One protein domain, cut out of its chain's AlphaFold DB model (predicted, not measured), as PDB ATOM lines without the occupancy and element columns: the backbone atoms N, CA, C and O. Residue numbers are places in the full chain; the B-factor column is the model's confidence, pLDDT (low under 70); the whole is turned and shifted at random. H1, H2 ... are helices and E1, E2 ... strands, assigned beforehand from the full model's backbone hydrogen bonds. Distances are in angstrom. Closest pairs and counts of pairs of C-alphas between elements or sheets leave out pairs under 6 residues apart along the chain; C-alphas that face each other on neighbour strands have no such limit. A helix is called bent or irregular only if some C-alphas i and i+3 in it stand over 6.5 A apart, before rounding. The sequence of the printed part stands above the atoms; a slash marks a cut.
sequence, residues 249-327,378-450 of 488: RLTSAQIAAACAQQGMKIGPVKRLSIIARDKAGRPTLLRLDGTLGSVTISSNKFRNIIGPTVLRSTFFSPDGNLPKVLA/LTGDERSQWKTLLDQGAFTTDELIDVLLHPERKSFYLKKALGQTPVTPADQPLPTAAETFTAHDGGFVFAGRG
ATOM      1  N   ARG A 249     156.183 130.548 139.184       97.62
ATOM      2  CA  ARG A 249     156.848 130.580 140.488       97.62
ATOM      3  C   ARG A 249     158.361 130.577 140.288       97.62
ATOM      4  O   ARG A 249     158.875 129.698 139.603       97.62
ATOM      5  N   LEU A 250     159.057 131.521 140.917       97.94
ATOM      6  CA  LEU A 250     160.520 131.577 140.944       97.94
ATOM      7  C   LEU A 250     161.003 131.505 142.386       97.94
ATOM      8  O   LEU A 250     160.577 132.293 143.229       97.94
ATOM      9  N   THR A 251     161.907 130.574 142.678       98.31
ATOM     10  CA  THR A 251     162.527 130.506 144.003       98.31
ATOM     11  C   THR A 251     163.546 131.631 144.173       98.31
ATOM     12  O   THR A 251     164.203 132.062 143.220       98.31
ATOM     13  N   SER A 252     163.739 132.078 145.410       97.88
ATOM     14  CA  SER A 252     164.762 133.058 145.776       97.88
ATOM     15  C   SER A 252     166.158 132.625 145.316       97.88
ATOM     16  O   SER A 252     166.965 133.465 144.923       97.88
ATOM     17  N   ALA A 253     166.429 131.315 145.320       95.62
ATOM     18  CA  ALA A 253     167.677 130.732 144.839       95.62
ATOM     19  C   ALA A 253     167.806 130.775 143.306       95.62
ATOM     20  O   ALA A 253     168.888 131.079 142.810       95.62
ATOM     21  N   GLN A 254     166.727 130.531 142.552       98.00
ATOM     22  CA  GLN A 254     166.733 130.660 141.087       98.00
ATOM     23  C   GLN A 254     167.027 132.098 140.657       98.00
ATOM     24  O   GLN A 254     167.874 132.317 139.792       98.00
ATOM     25  N   ILE A 255     166.382 133.077 141.299       98.25
ATOM     26  CA  ILE A 255     166.627 134.498 141.023       98.25
ATOM     27  C   ILE A 255     168.084 134.853 141.349       98.25
ATOM     28  O   ILE A 255     168.781 135.440 140.524       98.25
ATOM     29  N   ALA A 256     168.576 134.436 142.519       97.75
ATOM     30  CA  ALA A 256     169.956 134.677 142.928       97.75
ATOM     31  C   ALA A 256     170.982 134.053 141.972       97.75
ATOM     32  O   ALA A 256     171.975 134.696 141.635       97.75
ATOM     33  N   ALA A 257     170.744 132.823 141.510       97.75
ATOM     34  CA  ALA A 257     171.616 132.140 140.563       97.75
ATOM     35  C   ALA A 257     171.660 132.866 139.208       97.75
ATOM     36  O   ALA A 257     172.745 133.074 138.665       97.75
ATOM     37  N   ALA A 258     170.509 133.313 138.695       96.69
ATOM     38  CA  ALA A 258     170.433 134.112 137.472       96.69
ATOM     39  C   ALA A 258     171.183 135.451 137.608       96.69
ATOM     40  O   ALA A 258     171.952 135.832 136.726       96.69
ATOM     41  N   CYS A 259     171.035 136.140 138.744       94.81
ATOM     42  CA  CYS A 259     171.800 137.348 139.058       94.81
ATOM     43  C   CYS A 259     173.314 137.076 139.124       94.81
ATOM     44  O   CYS A 259     174.105 137.832 138.554       94.81
ATOM     45  N   ALA A 260     173.727 135.981 139.766       94.75
ATOM     46  CA  ALA A 260     175.132 135.619 139.930       94.75
ATOM     47  C   ALA A 260     175.831 135.329 138.594       94.75
ATOM     48  O   ALA A 260     176.999 135.685 138.438       94.75
ATOM     49  N   GLN A 261     175.120 134.771 137.605       91.50
ATOM     50  CA  GLN A 261     175.637 134.590 136.237       91.50
ATOM     51  C   GLN A 261     175.989 135.917 135.547       91.50
ATOM     52  O   GLN A 261     176.785 135.929 134.614       91.50
ATOM     53  N   GLN A 262     175.434 137.034 136.020       89.50
ATOM     54  CA  GLN A 262     175.750 138.390 135.558       89.50
ATOM     55  C   GLN A 262     176.692 139.139 136.514       89.50
ATOM     56  O   GLN A 262     176.798 140.362 136.451       89.50
ATOM     57  N   GLY A 263     177.335 138.432 137.449       90.56
ATOM     58  CA  GLY A 263     178.234 139.015 138.449       90.56
ATOM     59  C   GLY A 263     177.538 139.655 139.658       90.56
ATOM     60  O   GLY A 263     178.223 140.136 140.557       90.56
ATOM     61  N   MET A 264     176.202 139.632 139.737       91.94
ATOM     62  CA  MET A 264     175.439 140.214 140.851       91.94
ATOM     63  C   MET A 264     175.252 139.181 141.973       91.94
ATOM     64  O   MET A 264     174.305 138.393 141.972       91.94
ATOM     65  N   LYS A 265     176.170 139.160 142.945       93.88
ATOM     66  CA  LYS A 265     176.208 138.166 144.035       93.88
ATOM     67  C   LYS A 265     175.373 138.582 145.255       93.88
ATOM     68  O   LYS A 265     175.904 138.767 146.342       93.88
ATOM     69  N   ILE A 266     174.060 138.708 145.081       94.94
ATOM     70  CA  ILE A 266     173.141 139.156 146.149       94.94
ATOM     71  C   ILE A 266     172.674 138.036 147.101       94.94
ATOM     72  O   ILE A 266     172.122 138.314 148.162       94.94
ATOM     73  N   GLY A 267     172.916 136.763 146.764       96.50
ATOM     74  CA  GLY A 267     172.356 135.615 147.496       96.50
ATOM     75  C   GLY A 267     170.829 135.496 147.342       96.50
ATOM     76  O   GLY A 267     170.228 136.300 146.627       96.50
ATOM     77  N   PRO A 268     170.176 134.487 147.956       97.81
ATOM     78  CA  PRO A 268     168.727 134.303 147.862       97.81
ATOM     79  C   PRO A 268     167.932 135.581 148.150       97.81
ATOM     80  O   PRO A 268     168.092 136.190 149.208       97.81
ATOM     81  N   VAL A 269     167.065 135.966 147.211       97.81
ATOM     82  CA  VAL A 269     166.252 137.190 147.301       97.81
ATOM     83  C   VAL A 269     165.188 137.060 148.389       97.81
ATOM     84  O   VAL A 269     164.333 136.179 148.323       97.81
ATOM     85  N   LYS A 270     165.230 137.948 149.382       97.56
ATOM     86  CA  LYS A 270     164.254 138.044 150.476       97.56
ATOM     87  C   LYS A 270     163.137 139.026 150.164       97.56
ATOM     88  O   LYS A 270     161.992 138.768 150.522       97.56
ATOM     89  N   ARG A 271     163.469 140.146 149.517       97.44
ATOM     90  CA  ARG A 271     162.497 141.167 149.120       97.44
ATOM     91  C   ARG A 271     162.725 141.610 147.688       97.44
ATOM     92  O   ARG A 271     163.864 141.739 147.244       97.44
ATOM     93  N   LEU A 272     161.627 141.875 146.999       97.75
ATOM     94  CA  LEU A 272     161.604 142.515 145.696       97.75
ATOM     95  C   LEU A 272     160.778 143.786 145.835       97.75
ATOM     96  O   LEU A 272     159.630 143.715 146.256       97.75
ATOM     97  N   SER A 273     161.354 144.933 145.492       96.31
ATOM     98  CA  SER A 273     160.632 146.205 145.478       96.31
ATOM     99  C   SER A 273     160.471 146.714 144.056       96.31
ATOM    100  O   SER A 273     161.447 146.759 143.307       96.31
ATOM    101  N   ILE A 274     159.255 147.107 143.688       95.69
ATOM    102  CA  ILE A 274     158.984 147.847 142.456       95.69
ATOM    103  C   ILE A 274     159.199 149.323 142.776       95.69
ATOM    104  O   ILE A 274     158.474 149.903 143.578       95.69
ATOM    105  N   ILE A 275     160.234 149.905 142.177       90.31
ATOM    106  CA  ILE A 275     160.678 151.278 142.445       90.31
ATOM    107  C   ILE A 275     159.931 152.276 141.568       90.31
ATOM    108  O   ILE A 275     159.608 153.372 142.015       90.31
ATOM    109  N   ALA A 276     159.676 151.898 140.317       85.69
ATOM    110  CA  ALA A 276     159.021 152.747 139.337       85.69
ATOM    111  C   ALA A 276     158.141 151.923 138.394       85.69
ATOM    112  O   ALA A 276     158.391 150.734 138.149       85.69
ATOM    113  N   ARG A 277     157.116 152.586 137.856       90.88
ATOM    114  CA  ARG A 277     156.193 152.062 136.848       90.88
ATOM    115  C   ARG A 277     156.023 153.074 135.718       90.88
ATOM    116  O   ARG A 277     156.167 154.274 135.942       90.88
ATOM    117  N   ASP A 278     155.691 152.589 134.526       88.31
ATOM    118  CA  ASP A 278     155.294 153.443 133.405       88.31
ATOM    119  C   ASP A 278     153.836 153.928 133.542       88.31
ATOM    120  O   ASP A 278     153.112 153.574 134.480       88.31
ATOM    121  N   LYS A 279     153.379 154.719 132.566       88.12
ATOM    122  CA  LYS A 279     152.015 155.278 132.523       88.12
ATOM    123  C   LYS A 279     150.903 154.220 132.480       88.12
ATOM    124  O   LYS A 279     149.773 154.537 132.838       88.12
ATOM    125  N   ALA A 280     151.202 152.996 132.045       90.69
ATOM    126  CA  ALA A 280     150.257 151.881 132.011       90.69
ATOM    127  C   ALA A 280     150.299 151.029 133.293       90.69
ATOM    128  O   ALA A 280     149.482 150.119 133.447       90.69
ATOM    129  N   GLY A 281     151.215 151.322 134.223       91.81
ATOM    130  CA  GLY A 281     151.412 150.575 135.465       91.81
ATOM    131  C   GLY A 281     152.419 149.426 135.354       91.81
ATOM    132  O   GLY A 281     152.553 148.636 136.293       91.81
ATOM    133  N   ARG A 282     153.151 149.308 134.241       93.50
ATOM    134  CA  ARG A 282     154.179 148.276 134.056       93.50
ATOM    135  C   ARG A 282     155.422 148.619 134.881       93.50
ATOM    136  O   ARG A 282     155.926 149.729 134.743       93.50
ATOM    137  N   PRO A 283     155.961 147.693 135.694       94.88
ATOM    138  CA  PRO A 283     157.222 147.909 136.404       94.88
ATOM    139  C   PRO A 283     158.369 148.262 135.452       94.88
ATOM    140  O   PRO A 283     158.644 147.509 134.516       94.88
ATOM    141  N   THR A 284     159.109 149.332 135.732       89.19
ATOM    142  CA  THR A 284     160.286 149.752 134.945       89.19
ATOM    143  C   THR A 284     161.597 149.559 135.703       89.19
ATOM    144  O   THR A 284     162.609 149.200 135.096       89.19
ATOM    145  N   LEU A 285     161.573 149.701 137.030       89.75
ATOM    146  CA  LEU A 285     162.750 149.600 137.890       89.75
ATOM    147  C   LEU A 285     162.460 148.751 139.127       89.75
ATOM    148  O   LEU A 285     161.442 148.939 139.795       89.75
ATOM    149  N   LEU A 286     163.373 147.832 139.440       94.50
ATOM    150  CA  LEU A 286     163.253 146.880 140.540       94.50
ATOM    151  C   LEU A 286     164.466 146.969 141.462       94.50
ATOM    152  O   LEU A 286     165.594 147.125 140.996       94.50
ATOM    153  N   ARG A 287     164.246 146.751 142.756       94.94
ATOM    154  CA  ARG A 287     165.300 146.449 143.728       94.94
ATOM    155  C   ARG A 287     165.124 145.030 144.250       94.94
ATOM    156  O   ARG A 287     164.037 144.663 144.688       94.94
ATOM    157  N   LEU A 288     166.196 144.249 144.219       96.81
ATOM    158  CA  LEU A 288     166.267 142.908 144.789       96.81
ATOM    159  C   LEU A 288     167.154 142.956 146.030       96.81
ATOM    160  O   LEU A 288     168.352 143.201 145.907       96.81
ATOM    161  N   ASP A 289     166.581 142.688 147.199       96.50
ATOM    162  CA  ASP A 289     167.328 142.550 148.450       96.50
ATOM    163  C   ASP A 289     167.533 141.063 148.736       96.50
ATOM    164  O   ASP A 289     166.584 140.341 149.063       96.50
ATOM    165  N   GLY A 290     168.767 140.590 148.604       96.31
ATOM    166  CA  GLY A 290     169.154 139.224 148.924       96.31
ATOM    167  C   GLY A 290     169.824 139.084 150.287       96.31
ATOM    168  O   GLY A 290     170.004 140.042 151.037       96.31
ATOM    169  N   THR A 291     170.177 137.854 150.648       96.69
ATOM    170  CA  THR A 291     170.847 137.550 151.926       96.69
ATOM    171  C   THR A 291     172.259 138.125 152.038       96.69
ATOM    172  O   THR A 291     172.746 138.258 153.154       96.69
ATOM    173  N   LEU A 292     172.932 138.382 150.911       94.19
ATOM    174  CA  LEU A 292     174.339 138.798 150.847       94.19
ATOM    175  C   LEU A 292     174.522 140.225 150.315       94.19
ATOM    176  O   LEU A 292     175.640 140.726 150.292       94.19
ATOM    177  N   GLY A 293     173.450 140.872 149.865       90.69
ATOM    178  CA  GLY A 293     173.505 142.220 149.317       90.69
ATOM    179  C   GLY A 293     172.234 142.580 148.565       90.69
ATOM    180  O   GLY A 293     171.306 141.777 148.471       90.69
ATOM    181  N   SER A 294     172.210 143.784 148.005       91.31
ATOM    182  CA  SER A 294     171.073 144.295 147.239       91.31
ATOM    183  C   SER A 294     171.518 144.750 145.856       91.31
ATOM    184  O   SER A 294     172.679 145.101 145.651       91.31
ATOM    185  N   VAL A 295     170.601 144.753 144.891       90.00
ATOM    186  CA  VAL A 295     170.854 145.328 143.567       90.00
ATOM    187  C   VAL A 295     169.604 146.001 143.020       90.00
ATOM    188  O   VAL A 295     168.498 145.485 143.170       90.00
ATOM    189  N   THR A 296     169.796 147.131 142.345       89.12
ATOM    190  CA  THR A 296     168.748 147.826 141.593       89.12
ATOM    191  C   THR A 296     168.985 147.606 140.103       89.12
ATOM    192  O   THR A 296     170.090 147.832 139.609       89.12
ATOM    193  N   ILE A 297     167.970 147.126 139.389       88.31
ATOM    194  CA  ILE A 297     168.035 146.811 137.957       88.31
ATOM    195  C   ILE A 297     166.714 147.142 137.265       88.31
ATOM    196  O   ILE A 297     165.646 147.057 137.870       88.31
ATOM    197  N   SER A 298     166.768 147.475 135.974       88.56
ATOM    198  CA  SER A 298     165.551 147.643 135.178       88.56
ATOM    199  C   SER A 298     164.771 146.331 135.065       88.56
ATOM    200  O   SER A 298     165.350 145.237 135.040       88.56
ATOM    201  N   SER A 299     163.448 146.422 134.927       92.94
ATOM    202  CA  SER A 299     162.590 145.248 134.724       92.94
ATOM    203  C   SER A 299     162.950 144.476 133.457       92.94
ATOM    204  O   SER A 299     162.863 143.250 133.432       92.94
ATOM    205  N   ASN A 300     163.396 145.169 132.404       89.56
ATOM    206  CA  ASN A 300     163.857 144.524 131.178       89.56
ATOM    207  C   ASN A 300     165.150 143.722 131.412       89.56
ATOM    208  O   ASN A 300     165.249 142.575 130.977       89.56
ATOM    209  N   LYS A 301     166.113 144.268 132.171       89.94
ATOM    210  CA  LYS A 301     167.305 143.513 132.583       89.94
ATOM    211  C   LYS A 301     166.912 142.306 133.429       89.94
ATOM    212  O   LYS A 301     167.364 141.207 133.130       89.94
ATOM    213  N   PHE A 302     166.018 142.479 134.404       96.06
ATOM    214  CA  PHE A 302     165.492 141.377 135.214       96.06
ATOM    215  C   PHE A 302     164.861 140.268 134.354       96.06
ATOM    216  O   PHE A 302     165.189 139.092 134.496       96.06
ATOM    217  N   ARG A 303     164.020 140.632 133.384       95.12
ATOM    218  CA  ARG A 303     163.442 139.683 132.429       95.12
ATOM    219  C   ARG A 303     164.507 138.923 131.640       95.12
ATOM    220  O   ARG A 303     164.403 137.708 131.490       95.12
ATOM    221  N   ASN A 304     165.526 139.618 131.138       87.81
ATOM    222  CA  ASN A 304     166.571 139.006 130.317       87.81
ATOM    223  C   ASN A 304     167.461 138.045 131.116       87.81
ATOM    224  O   ASN A 304     167.851 137.016 130.570       87.81
ATOM    225  N   ILE A 305     167.744 138.335 132.394       94.06
ATOM    226  CA  ILE A 305     168.541 137.434 133.248       94.06
ATOM    227  C   ILE A 305     167.760 136.186 133.670       94.06
ATOM    228  O   ILE A 305     168.337 135.107 133.736       94.06
ATOM    229  N   ILE A 306     166.455 136.318 133.938       96.94
ATOM    230  CA  ILE A 306     165.588 135.181 134.277       96.94
ATOM    231  C   ILE A 306     165.309 134.325 133.039       96.94
ATOM    232  O   ILE A 306     165.224 133.102 133.122       96.94
ATOM    233  N   GLY A 307     165.182 134.974 131.885       91.38
ATOM    234  CA  GLY A 307     164.900 134.348 130.610       91.38
ATOM    235  C   GLY A 307     163.523 134.768 130.081       91.38
ATOM    236  O   GLY A 307     162.513 134.592 130.769       91.38
ATOM    237  N   PRO A 308     163.439 135.260 128.833       87.00
ATOM    238  CA  PRO A 308     162.204 135.793 128.252       87.00
ATOM    239  C   PRO A 308     161.112 134.738 127.997       87.00
ATOM    240  O   PRO A 308     159.974 135.097 127.713       87.00
ATOM    241  N   THR A 309     161.441 133.446 128.080       88.31
ATOM    242  CA  THR A 309     160.480 132.333 127.992       88.31
ATOM    243  C   THR A 309     159.841 131.995 129.340       88.31
ATOM    244  O   THR A 309     158.734 131.461 129.374       88.31
ATOM    245  N   VAL A 310     160.531 132.319 130.439       93.75
ATOM    246  CA  VAL A 310     160.083 132.098 131.819       93.75
ATOM    247  C   VAL A 310     159.300 133.319 132.294       93.75
ATOM    248  O   VAL A 310     158.132 133.202 132.656       93.75
ATOM    249  N   LEU A 311     159.918 134.503 132.215       95.00
ATOM    250  CA  LEU A 311     159.267 135.785 132.475       95.00
ATOM    251  C   LEU A 311     158.864 136.410 131.131       95.00
ATOM    252  O   LEU A 311     159.667 137.037 130.439       95.00
ATOM    253  N   ARG A 312     157.618 136.178 130.711       94.12
ATOM    254  CA  ARG A 312     157.199 136.422 129.317       94.12
ATOM    255  C   ARG A 312     157.162 137.895 128.930       94.12
ATOM    256  O   ARG A 312     157.454 138.223 127.781       94.12
ATOM    257  N   SER A 313     156.901 138.786 129.881       94.81
ATOM    258  CA  SER A 313     156.904 140.240 129.694       94.81
ATOM    259  C   SER A 313     157.441 140.947 130.942       94.81
ATOM    260  O   SER A 313     157.714 140.316 131.962       94.81
ATOM    261  N   THR A 314     157.597 142.268 130.867       94.19
ATOM    262  CA  THR A 314     157.879 143.130 132.026       94.19
ATOM    263  C   THR A 314     156.609 143.612 132.730       94.19
ATOM    264  O   THR A 314     156.705 144.308 133.734       94.19
ATOM    265  N   PHE A 315     155.417 143.247 132.241       94.94
ATOM    266  CA  PHE A 315     154.142 143.669 132.817       94.94
ATOM    267  C   PHE A 315     153.637 142.623 133.815       94.94
ATOM    268  O   PHE A 315     152.806 141.778 133.484       94.94
ATOM    269  N   PHE A 316     154.169 142.656 135.037       96.31
ATOM    270  CA  PHE A 316     153.894 141.650 136.065       96.31
ATOM    271  C   PHE A 316     153.712 142.241 137.467       96.31
ATOM    272  O   PHE A 316     154.042 143.400 137.723       96.31
ATOM    273  N   SER A 317     153.231 141.396 138.377       96.56
ATOM    274  CA  SER A 317     153.279 141.564 139.827       96.56
ATOM    275  C   SER A 317     153.888 140.306 140.474       96.56
ATOM    276  O   SER A 317     153.606 139.201 140.003       96.56
ATOM    277  N   PRO A 318     154.742 140.430 141.505       96.50
ATOM    278  CA  PRO A 318     155.440 139.308 142.152       96.50
ATOM    279  C   PRO A 318     154.642 138.631 143.292       96.50
ATOM    280  O   PRO A 318     155.195 137.794 144.009       96.50
ATOM    281  N   ASP A 319     153.373 139.001 143.480       94.50
ATOM    282  CA  ASP A 319     152.464 138.535 144.542       94.50
ATOM    283  C   ASP A 319     151.389 137.542 144.057       94.50
ATOM    284  O   ASP A 319     150.501 137.158 144.813       94.50
ATOM    285  N   GLY A 320     151.455 137.124 142.794       93.12
ATOM    286  CA  GLY A 320     150.499 136.216 142.162       93.12
ATOM    287  C   GLY A 320     149.239 136.892 141.621       93.12
ATOM    288  O   GLY A 320     148.451 136.227 140.948       93.12
ATOM    289  N   ASN A 321     149.066 138.199 141.828       94.19
ATOM    290  CA  ASN A 321     147.925 138.942 141.307       94.19
ATOM    291  C   ASN A 321     148.215 139.488 139.908       94.19
ATOM    292  O   ASN A 321     149.281 140.036 139.637       94.19
ATOM    293  N   LEU A 322     147.249 139.385 138.992       92.00
ATOM    294  CA  LEU A 322     147.411 139.998 137.674       92.00
ATOM    295  C   LEU A 322     147.456 141.530 137.808       92.00
ATOM    296  O   LEU A 322     146.522 142.111 138.373       92.00
ATOM    297  N   PRO A 323     148.475 142.207 137.246       92.00
ATOM    298  CA  PRO A 323     148.547 143.663 137.297       92.00
ATOM    299  C   PRO A 323     147.370 144.285 136.536       92.00
ATOM    300  O   PRO A 323     146.865 143.712 135.566       92.00
ATOM    301  N   LYS A 324     146.913 145.462 136.967       90.12
ATOM    302  CA  LYS A 324     145.885 146.235 136.255       90.12
ATOM    303  C   LYS A 324     146.542 147.145 135.222       90.12
ATOM    304  O   LYS A 324     147.601 147.705 135.487       90.12
ATOM    305  N   VAL A 325     145.887 147.310 134.075       89.12
ATOM    306  CA  VAL A 325     146.276 148.319 133.087       89.12
ATOM    307  C   VAL A 325     145.695 149.650 133.531       89.12
ATOM    308  O   VAL A 325     144.479 149.775 133.693       89.12
ATOM    309  N   LEU A 326     146.560 150.629 133.766       86.81
ATOM    310  CA  LEU A 326     146.131 151.981 134.088       86.81
ATOM    311  C   LEU A 326     145.743 152.685 132.784       86.81
ATOM    312  O   LEU A 326     146.537 152.762 131.848       86.81
ATOM    313  N   ALA A 327     144.502 153.166 132.702       64.56
ATOM    314  CA  ALA A 327     144.071 153.959 131.561       64.56
ATOM    315  C   ALA A 327     144.807 155.307 131.582       64.56
ATOM    316  O   ALA A 327     144.672 156.076 132.535       64.56
ATOM    317  N   LEU A 378     177.393 170.248 140.382       78.25
ATOM    318  CA  LEU A 378     178.782 170.295 139.923       78.25
ATOM    319  C   LEU A 378     179.342 171.729 139.965       78.25
ATOM    320  O   LEU A 378     178.696 172.677 139.495       78.25
ATOM    321  N   THR A 379     180.582 171.880 140.439       81.94
ATOM    322  CA  THR A 379     181.354 173.124 140.273       81.94
ATOM    323  C   THR A 379     181.634 173.414 138.790       81.94
ATOM    324  O   THR A 379     181.350 172.597 137.909       81.94
ATOM    325  N   GLY A 380     182.163 174.604 138.482       75.75
ATOM    326  CA  GLY A 380     182.535 174.975 137.108       75.75
ATOM    327  C   GLY A 380     183.541 174.001 136.476       75.75
ATOM    328  O   GLY A 380     183.349 173.563 135.340       75.75
ATOM    329  N   ASP A 381     184.544 173.583 137.246       79.69
ATOM    330  CA  ASP A 381     185.576 172.643 136.794       79.69
ATOM    331  C   ASP A 381     185.006 171.232 136.593       79.69
ATOM    332  O   ASP A 381     185.241 170.591 135.566       79.69
ATOM    333  N   GLU A 382     184.153 170.781 137.516       81.44
ATOM    334  CA  GLU A 382     183.482 169.481 137.442       81.44
ATOM    335  C   GLU A 382     182.532 169.380 136.235       81.44
ATOM    336  O   GLU A 382     182.424 168.325 135.608       81.44
ATOM    337  N   ARG A 383     181.860 170.476 135.845       84.06
ATOM    338  CA  ARG A 383     181.024 170.510 134.628       84.06
ATOM    339  C   ARG A 383     181.843 170.314 133.354       84.06
ATOM    340  O   ARG A 383     181.388 169.621 132.440       84.06
ATOM    341  N   SER A 384     183.039 170.890 133.304       76.75
ATOM    342  CA  SER A 384     183.954 170.759 132.165       76.75
ATOM    343  C   SER A 384     184.513 169.336 132.053       76.75
ATOM    344  O   SER A 384     184.572 168.765 130.959       76.75
ATOM    345  N   GLN A 385     184.826 168.714 133.193       79.44
ATOM    346  CA  GLN A 385     185.229 167.305 133.266       79.44
ATOM    347  C   GLN A 385     184.091 166.363 132.859       79.44
ATOM    348  O   GLN A 385     184.304 165.454 132.060       79.44
ATOM    349  N   TRP A 386     182.869 166.621 133.335       82.19
ATOM    350  CA  TRP A 386     181.683 165.858 132.947       82.19
ATOM    351  C   TRP A 386     181.472 165.859 131.435       82.19
ATOM    352  O   TRP A 386     181.260 164.802 130.842       82.19
ATOM    353  N   LYS A 387     181.545 167.034 130.797       79.44
ATOM    354  CA  LYS A 387     181.388 167.149 129.343       79.44
ATOM    355  C   LYS A 387     182.456 166.339 128.604       79.44
ATOM    356  O   LYS A 387     182.126 165.588 127.695       79.44
ATOM    357  N   THR A 388     183.712 166.447 129.035       72.81
ATOM    358  CA  THR A 388     184.835 165.702 128.444       72.81
ATOM    359  C   THR A 388     184.622 164.187 128.523       72.81
ATOM    360  O   THR A 388     184.789 163.487 127.531       72.81
ATOM    361  N   LEU A 389     184.202 163.683 129.684       68.56
ATOM    362  CA  LEU A 389     183.943 162.258 129.904       68.56
ATOM    363  C   LEU A 389     182.709 161.756 129.138       68.56
ATOM    364  O   LEU A 389     182.702 160.625 128.654       68.56
ATOM    365  N   LEU A 390     181.687 162.602 128.982       73.12
ATOM    366  CA  LEU A 390     180.521 162.310 128.151       73.12
ATOM    367  C   LEU A 390     180.916 162.154 126.675       73.12
ATOM    368  O   LEU A 390     180.543 161.162 126.055       73.12
ATOM    369  N   ASP A 391     181.724 163.080 126.149       62.78
ATOM    370  CA  ASP A 391     182.236 163.043 124.769       62.78
ATOM    371  C   ASP A 391     183.162 161.829 124.531       62.78
ATOM    372  O   ASP A 391     183.240 161.298 123.423       62.78
ATOM    373  N   GLN A 392     183.831 161.343 125.583       58.84
ATOM    374  CA  GLN A 392     184.674 160.140 125.571       58.84
ATOM    375  C   GLN A 392     183.896 158.829 125.783       58.84
ATOM    376  O   GLN A 392     184.497 157.755 125.766       58.84
ATOM    377  N   GLY A 393     182.574 158.887 125.989       63.16
ATOM    378  CA  GLY A 393     181.743 157.702 126.211       63.16
ATOM    379  C   GLY A 393     182.002 156.996 127.547       63.16
ATOM    380  O   GLY A 393     181.792 155.790 127.652       63.16
ATOM    381  N   ALA A 394     182.461 157.724 128.568       61.03
ATOM    382  CA  ALA A 394     182.817 157.168 129.877       61.03
ATOM    383  C   ALA A 394     181.610 156.731 130.732       61.03
ATOM    384  O   ALA A 394     181.797 156.116 131.781       61.03
ATOM    385  N   PHE A 395     180.385 157.041 130.300       66.88
ATOM    386  CA  PHE A 395     179.146 156.701 130.996       66.88
ATOM    387  C   PHE A 395     178.320 155.716 130.179       66.88
ATOM    388  O   PHE A 395     178.138 155.869 128.970       66.88
ATOM    389  N   THR A 396     177.767 154.719 130.855       65.06
ATOM    390  CA  THR A 396     176.781 153.817 130.267       65.06
ATOM    391  C   THR A 396     175.435 154.522 130.102       65.06
ATOM    392  O   THR A 396     175.118 155.495 130.788       65.06
ATOM    393  N   THR A 397     174.601 154.006 129.203       51.94
ATOM    394  CA  THR A 397     173.256 154.541 128.959       51.94
ATOM    395  C   THR A 397     172.396 154.549 130.225       51.94
ATOM    396  O   THR A 397     171.698 155.528 130.468       51.94
ATOM    397  N   ASP A 398     172.502 153.514 131.061       50.31
ATOM    398  CA  ASP A 398     171.769 153.414 132.330       50.31
ATOM    399  C   ASP A 398     172.172 154.527 133.313       50.31
ATOM    400  O   ASP A 398     171.326 155.082 134.006       50.31
ATOM    401  N   GLU A 399     173.453 154.900 133.345       65.38
ATOM    402  CA  GLU A 399     173.964 155.966 134.216       65.38
ATOM    403  C   GLU A 399     173.547 157.349 133.727       65.38
ATOM    404  O   GLU A 399     173.199 158.214 134.525       65.38
ATOM    405  N   LEU A 400     173.531 157.558 132.409       60.62
ATOM    406  CA  LEU A 400     173.036 158.804 131.828       60.62
ATOM    407  C   LEU A 400     171.532 158.967 132.048       60.62
ATOM    408  O   LEU A 400     171.077 160.078 132.302       60.62
ATOM    409  N   ILE A 401     170.766 157.877 131.993       51.50
ATOM    410  CA  ILE A 401     169.335 157.885 132.313       51.50
ATOM    411  C   ILE A 401     169.117 158.200 133.789       51.50
ATOM    412  O   ILE A 401     168.272 159.035 134.099       51.50
ATOM    413  N   ASP A 402     169.899 157.599 134.687       55.12
ATOM    414  CA  ASP A 402     169.812 157.910 136.112       55.12
ATOM    415  C   ASP A 402     170.111 159.392 136.379       55.12
ATOM    416  O   ASP A 402     169.347 160.048 137.070       55.12
ATOM    417  N   VAL A 403     171.137 159.967 135.741       71.56
ATOM    418  CA  VAL A 403     171.469 161.402 135.855       71.56
ATOM    419  C   VAL A 403     170.410 162.313 135.234       71.56
ATOM    420  O   VAL A 403     170.208 163.427 135.709       71.56
ATOM    421  N   LEU A 404     169.730 161.875 134.174       59.50
ATOM    422  CA  LEU A 404     168.629 162.638 133.580       59.50
ATOM    423  C   LEU A 404     167.402 162.674 134.498       59.50
ATOM    424  O   LEU A 404     166.715 163.691 134.549       59.50
ATOM    425  N   LEU A 405     167.132 161.577 135.208       52.44
ATOM    426  CA  LEU A 405     166.031 161.471 136.168       52.44
ATOM    427  C   LEU A 405     166.383 162.080 137.535       52.44
ATOM    428  O   LEU A 405     165.494 162.558 138.237       52.44
ATOM    429  N   HIS A 406     167.671 162.097 137.878       65.00
ATOM    430  CA  HIS A 406     168.230 162.545 139.153       65.00
ATOM    431  C   HIS A 406     169.477 163.424 138.921       65.00
ATOM    432  O   HIS A 406     170.614 162.968 139.112       65.00
ATOM    433  N   PRO A 407     169.306 164.689 138.480       71.00
ATOM    434  CA  PRO A 407     170.417 165.584 138.135       71.00
ATOM    435  C   PRO A 407     171.425 165.822 139.268       71.00
ATOM    436  O   PRO A 407     172.594 166.109 139.009       71.00
ATOM    437  N   GLU A 408     171.003 165.677 140.523       72.62
ATOM    438  CA  GLU A 408     171.836 165.759 141.724       72.62
ATOM    439  C   GLU A 408     172.885 164.638 141.822       72.62
ATOM    440  O   GLU A 408     173.909 164.818 142.477       72.62
ATOM    441  N   ARG A 409     172.693 163.511 141.120       72.19
ATOM    442  CA  ARG A 409     173.630 162.369 141.097       72.19
ATOM    443  C   ARG A 409     174.788 162.551 140.121       72.19
ATOM    444  O   ARG A 409     175.670 161.700 140.007       72.19
ATOM    445  N   LYS A 410     174.831 163.673 139.407       80.50
ATOM    446  CA  LYS A 410     175.889 163.965 138.435       80.50
ATOM    447  C   LYS A 410     177.281 163.994 139.084       80.50
ATOM    448  O   LYS A 410     178.236 163.509 138.484       80.50
ATOM    449  N   SER A 411     177.399 164.481 140.324       77.44
ATOM    450  CA  SER A 411     178.641 164.441 141.118       77.44
ATOM    451  C   SER A 411     179.073 163.021 141.474       77.44
ATOM    452  O   SER A 411     180.260 162.707 141.404       77.44
ATOM    453  N   PHE A 412     178.121 162.144 141.796       73.38
ATOM    454  CA  PHE A 412     178.373 160.730 142.063       73.38
ATOM    455  C   PHE A 412     178.968 160.025 140.833       73.38
ATOM    456  O   PHE A 412     180.034 159.407 140.915       73.38
ATOM    457  N   TYR A 413     178.330 160.171 139.667       76.69
ATOM    458  CA  TYR A 413     178.802 159.529 138.439       76.69
ATOM    459  C   TYR A 413     180.098 160.141 137.912       76.69
ATOM    460  O   TYR A 413     180.940 159.413 137.394       76.69
ATOM    461  N   LEU A 414     180.309 161.446 138.109       80.62
ATOM    462  CA  LEU A 414     181.577 162.092 137.781       80.62
ATOM    463  C   LEU A 414     182.733 161.460 138.566       80.62
ATOM    464  O   LEU A 414     183.731 161.057 137.975       80.62
ATOM    465  N   LYS A 415     182.574 161.312 139.886       76.75
ATOM    466  CA  LYS A 415     183.565 160.662 140.757       76.75
ATOM    467  C   LYS A 415     183.816 159.212 140.344       76.75
ATOM    468  O   LYS A 415     184.973 158.811 140.220       76.75
ATOM    469  N   LYS A 416     182.751 158.465 140.032       77.69
ATOM    470  CA  LYS A 416     182.839 157.091 139.517       77.69
ATOM    471  C   LYS A 416     183.674 157.010 138.233       77.69
ATOM    472  O   LYS A 416     184.558 156.163 138.140       77.69
ATOM    473  N   ALA A 417     183.419 157.889 137.265       75.88
ATOM    474  CA  ALA A 417     184.153 157.931 135.999       75.88
ATOM    475  C   ALA A 417     185.621 158.367 136.170       75.88
ATOM    476  O   ALA A 417     186.479 157.959 135.394       75.88
ATOM    477  N   LEU A 418     185.925 159.135 137.221       79.56
ATOM    478  CA  LEU A 418     187.284 159.522 137.619       79.56
ATOM    479  C   LEU A 418     187.995 158.470 138.495       79.56
ATOM    480  O   LEU A 418     189.085 158.733 139.002       79.56
ATOM    481  N   GLY A 419     187.401 157.288 138.696       60.75
ATOM    482  CA  GLY A 419     187.991 156.205 139.490       60.75
ATOM    483  C   GLY A 419     187.980 156.447 141.003       60.75
ATOM    484  O   GLY A 419     188.675 155.748 141.738       60.75
ATOM    485  N   GLN A 420     187.200 157.418 141.483       60.50
ATOM    486  CA  GLN A 420     186.981 157.661 142.908       60.50
ATOM    487  C   GLN A 420     185.791 156.818 143.371       60.50
ATOM    488  O   GLN A 420     184.719 156.922 142.782       60.50
ATOM    489  N   THR A 421     185.966 155.983 144.398       43.34
ATOM    490  CA  THR A 421     184.954 155.034 144.895       43.34
ATOM    491  C   THR A 421     183.784 155.764 145.569       43.34
ATOM    492  O   THR A 421     183.985 156.296 146.661       43.34
ATOM    493  N   PRO A 422     182.568 155.787 144.994       43.34
ATOM    494  CA  PRO A 422     181.422 156.418 145.633       43.34
ATOM    495  C   PRO A 422     180.408 155.359 146.129       43.34
ATOM    496  O   PRO A 422     180.424 154.206 145.687       43.34
ATOM    497  N   VAL A 423     179.531 155.717 147.073       41.09
ATOM    498  CA  VAL A 423     178.578 154.784 147.714       41.09
ATOM    499  C   VAL A 423     177.514 154.281 146.719       41.09
ATOM    500  O   VAL A 423     176.779 155.061 146.127       41.09
ATOM    501  N   THR A 424     177.417 152.964 146.509       44.59
ATOM    502  CA  THR A 424     176.583 152.320 145.467       44.59
ATOM    503  C   THR A 424     175.077 152.667 145.583       44.59
ATOM    504  O   THR A 424     174.546 152.631 146.690       44.59
ATOM    505  N   PRO A 425     174.312 152.850 144.475       46.84
ATOM    506  CA  PRO A 425     172.849 153.063 144.501       46.84
ATOM    507  C   PRO A 425     172.026 151.981 145.226       46.84
ATOM    508  O   PRO A 425     170.851 152.186 145.523       46.84
ATOM    509  N   ALA A 426     172.624 150.819 145.503       48.47
ATOM    510  CA  ALA A 426     172.030 149.747 146.297       48.47
ATOM    511  C   ALA A 426     171.866 150.109 147.792       48.47
ATOM    512  O   ALA A 426     171.012 149.524 148.457       48.47
ATOM    513  N   ASP A 427     172.631 151.082 148.296       45.88
ATOM    514  CA  ASP A 427     172.637 151.480 149.711       45.88
ATOM    515  C   ASP A 427     171.727 152.684 150.008       45.88
ATOM    516  O   ASP A 427     171.543 153.048 151.169       45.88
ATOM    517  N   GLN A 428     171.098 153.285 148.989       53.66
ATOM    518  CA  GLN A 428     170.126 154.356 149.218       53.66
ATOM    519  C   GLN A 428     168.799 153.804 149.768       53.66
ATOM    520  O   GLN A 428     168.362 152.721 149.356       53.66
ATOM    521  N   PRO A 429     168.128 154.525 150.685       57.28
ATOM    522  CA  PRO A 429     166.785 154.170 151.122       57.28
ATOM    523  C   PRO A 429     165.811 154.169 149.936       57.28
ATOM    524  O   PRO A 429     165.939 154.950 148.992       57.28
ATOM    525  N   LEU A 430     164.849 153.246 149.972       59.69
ATOM    526  CA  LEU A 430     163.794 153.147 148.967       59.69
ATOM    527  C   LEU A 430     162.961 154.439 148.927       59.69
ATOM    528  O   LEU A 430     162.679 154.999 149.990       59.69
ATOM    529  N   PRO A 431     162.516 154.899 147.744       63.50
ATOM    530  CA  PRO A 431     161.555 155.991 147.679       63.50
ATOM    531  C   PRO A 431     160.251 155.580 148.370       63.50
ATOM    532  O   PRO A 431     159.844 154.419 148.315       63.50
ATOM    533  N   THR A 432     159.561 156.543 148.983       57.03
ATOM    534  CA  THR A 432     158.338 156.323 149.780       57.03
ATOM    535  C   THR A 432     157.206 155.634 149.002       57.03
ATOM    536  O   THR A 432     156.343 155.010 149.606       57.03
ATOM    537  N   ALA A 433     157.217 155.714 147.667       68.12
ATOM    538  CA  ALA A 433     156.229 155.092 146.784       68.12
ATOM    539  C   ALA A 433     156.593 153.664 146.316       68.12
ATOM    540  O   ALA A 433     155.855 153.088 145.519       68.12
ATOM    541  N   ALA A 434     157.720 153.094 146.758       80.56
ATOM    542  CA  ALA A 434     158.122 151.751 146.346       80.56
ATOM    543  C   ALA A 434     157.195 150.677 146.942       80.56
ATOM    544  O   ALA A 434     156.976 150.619 148.152       80.56
ATOM    545  N   GLU A 435     156.697 149.779 146.095       91.62
ATOM    546  CA  GLU A 435     155.907 148.622 146.522       91.62
ATOM    547  C   GLU A 435     156.854 147.455 146.827       91.62
ATOM    548  O   GLU A 435     157.505 146.934 145.917       91.62
ATOM    549  N   THR A 436     156.952 147.041 148.093       94.31
ATOM    550  CA  THR A 436     157.851 145.959 148.523       94.31
ATOM    551  C   THR A 436     157.100 144.660 148.780       94.31
ATOM    552  O   THR A 436     156.156 144.602 149.562       94.31
ATOM    553  N   PHE A 437     157.602 143.586 148.181       96.19
ATOM    554  CA  PHE A 437     157.079 142.232 148.287       96.19
ATOM    555  C   PHE A 437     158.106 141.344 148.982       96.19
ATOM    556  O   PHE A 437     159.298 141.394 148.667       96.19
ATOM    557  N   THR A 438     157.652 140.518 149.923       96.75
ATOM    558  CA  THR A 438     158.511 139.570 150.648       96.75
ATOM    559  C   THR A 438     158.376 138.181 150.041       96.75
ATOM    560  O   THR A 438     157.298 137.792 149.600       96.75
ATOM    561  N   ALA A 439     159.475 137.432 149.991       94.00
ATOM    562  CA  ALA A 439     159.450 136.059 149.508       94.00
ATOM    563  C   ALA A 439     158.586 135.174 150.429       94.00
ATOM    564  O   ALA A 439     158.782 135.159 151.644       94.00
ATOM    565  N   HIS A 440     157.689 134.387 149.837       92.38
ATOM    566  CA  HIS A 440     156.845 133.405 150.518       92.38
ATOM    567  C   HIS A 440     157.169 131.989 150.017       92.38
ATOM    568  O   HIS A 440     157.370 131.759 148.818       92.38
ATOM    569  N   ASP A 441     157.274 131.027 150.936       91.06
ATOM    570  CA  ASP A 441     157.688 129.640 150.655       91.06
ATOM    571  C   ASP A 441     159.009 129.553 149.860       91.06
ATOM    572  O   ASP A 441     159.170 128.764 148.923       91.06
ATOM    573  N   GLY A 442     159.956 130.439 150.188       93.25
ATOM    574  CA  GLY A 442     161.274 130.501 149.550       93.25
ATOM    575  C   GLY A 442     161.280 131.067 148.126       93.25
ATOM    576  O   GLY A 442     162.203 130.762 147.367       93.25
ATOM    577  N   GLY A 443     160.273 131.855 147.730       96.62
ATOM    578  CA  GLY A 443     160.229 132.476 146.406       96.62
ATOM    579  C   GLY A 443     159.113 133.497 146.206       96.62
ATOM    580  O   GLY A 443     158.511 133.984 147.156       96.62
ATOM    581  N   PHE A 444     158.844 133.803 144.941       98.12
ATOM    582  CA  PHE A 444     157.812 134.737 144.494       98.12
ATOM    583  C   PHE A 444     156.937 134.068 143.437       98.12
ATOM    584  O   PHE A 444     157.410 133.228 142.659       98.12
ATOM    585  N   VAL A 445     155.664 134.453 143.389       97.88
ATOM    586  CA  VAL A 445     154.744 134.034 142.331       97.88
ATOM    587  C   VAL A 445     154.524 135.235 141.431       97.88
ATOM    588  O   VAL A 445     153.874 136.198 141.806       97.88
ATOM    589  N   PHE A 446     155.081 135.191 140.231       97.88
ATOM    590  CA  PHE A 446     154.888 136.244 139.251       97.88
ATOM    591  C   PHE A 446     153.628 135.956 138.452       97.88
ATOM    592  O   PHE A 446     153.547 134.918 137.801       97.88
ATOM    593  N   ALA A 447     152.676 136.880 138.469       97.25
ATOM    594  CA  ALA A 447     151.562 136.905 137.535       97.25
ATOM    595  C   ALA A 447     151.722 138.114 136.616       97.25
ATOM    596  O   ALA A 447     152.020 139.218 137.071       97.25
ATOM    597  N   GLY A 448     151.551 137.922 135.315       95.69
ATOM    598  CA  GLY A 448     151.773 138.987 134.350       95.69
ATOM    599  C   GLY A 448     150.904 138.885 133.117       95.69
ATOM    600  O   GLY A 448     150.159 137.921 132.934       95.69
ATOM    601  N   ARG A 449     150.988 139.930 132.296       93.62
ATOM    602  CA  ARG A 449     150.214 140.101 131.069       93.62
ATOM    603  C   ARG A 449     151.110 140.198 129.847       93.62
ATOM    604  O   ARG A 449     152.230 140.698 129.942       93.62
ATOM    605  N   GLY A 450     150.608 139.744 128.708       93.88
ATOM    606  CA  GLY A 450     151.291 139.843 127.423       93.88
ATOM    607  C   GLY A 450     152.557 138.992 127.298       93.88
ATOM    608  O   GLY A 450     152.963 138.251 128.200       93.88
TER     609      GLY A 450
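Overview. This is residues 249 to 327 and 378 to 450 of the 488 residues of the protein "SpoIID/LytB domain protein" of Jonquetella anthropi DSM 22815 (UniProt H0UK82). Two lobes are joined by the long link of residues 418 to 434: one is a four-stranded sheet with H1 and H2 over one of its faces and the small strand pair E1 and E6 beside H1, the other is a cluster of three helices in which H5 touches both H3 and H4. The printed part has 152 residues, with five named helices and six named strands in the order E1 H1 E2 E3 E4 H2 H3 H4 H5 E5 E6. The larger sheet runs E4 E3 E2 E5, antiparallel throughout, and the class is mixed, helices and strands. The whole is compact, with a radius of gyration of the C-alphas of 17.1 A and spans of 52 by 38 by 29 A.

Along the chain. The larger sheet holds E2, residues 269 to 277, 20.8 A long, E3, residues 283 to 290, 19.4 A, E4, residues 294 to 298, and E5, residues 435 to 438. E1, residues 249 to 251, begins at C-alpha 249 (156.848, 130.580, 140.488). E6, residues 443 to 449, 19.8 A long, ends at C-alpha 449 (150.214, 140.101, 131.069). The helices are H1, residues 252 to 260, H2, residues 299 to 306, H3, residues 380 to 391, 17.2 A long from C-alpha 380 (182.535, 174.975, 137.108), H4, residues 397 to 405, and H5, residues 407 to 417, 15.9 A. H5 is irregular, but only just: C-alphas 408 and 411 are 7.0 A apart.

Arrangement. E2, E3 and E4 form a meander, each strand the antiparallel neighbour of the one before, in two hairpins. N 273 and O 287 are 2.8 A apart, N 288 and O 295 2.8 A, and, between E2 and E5, N 274 and O 435 2.8 A. H1 and H2 are on the same face, at heights over the sheet of 9.0 A and 6.8 A. They touch, closest at the C-alphas of Ala 258 and Ile 305, 5.7 A, about perpendicular at 84 degrees. E1 and E6 are antiparallel neighbours, with N 250 and O 444 2.9 A apart. H5 touches H3, closest at the C-alphas of Trp 386 and Leu 414, 6.1 A, at a steep tilt of 69 degrees, only just short of about perpendicular. H4 and H5 form a helical hairpin, closest at the C-alphas of Val 403 and Lys 410, 5.7 A, at a shallow tilt of 31 degrees. In H1, H2, H3 and H4 every O i to N i+4 pair is within hydrogen-bond range; in H5, 5 of 7 are.

Size, cuts and confidence. The C-alphas farthest apart, of Gly 380 and Asp 441, are 53.4 A apart. Residues 328 to 377 are not printed, and C-alphas 327 and 378 are 39.3 A apart across the cut. The link from H5 to E5 is long. Mean pLDDT of the printed part is 83.2; 32 residues are under 70, among them 391 to 402 and 419 to 433.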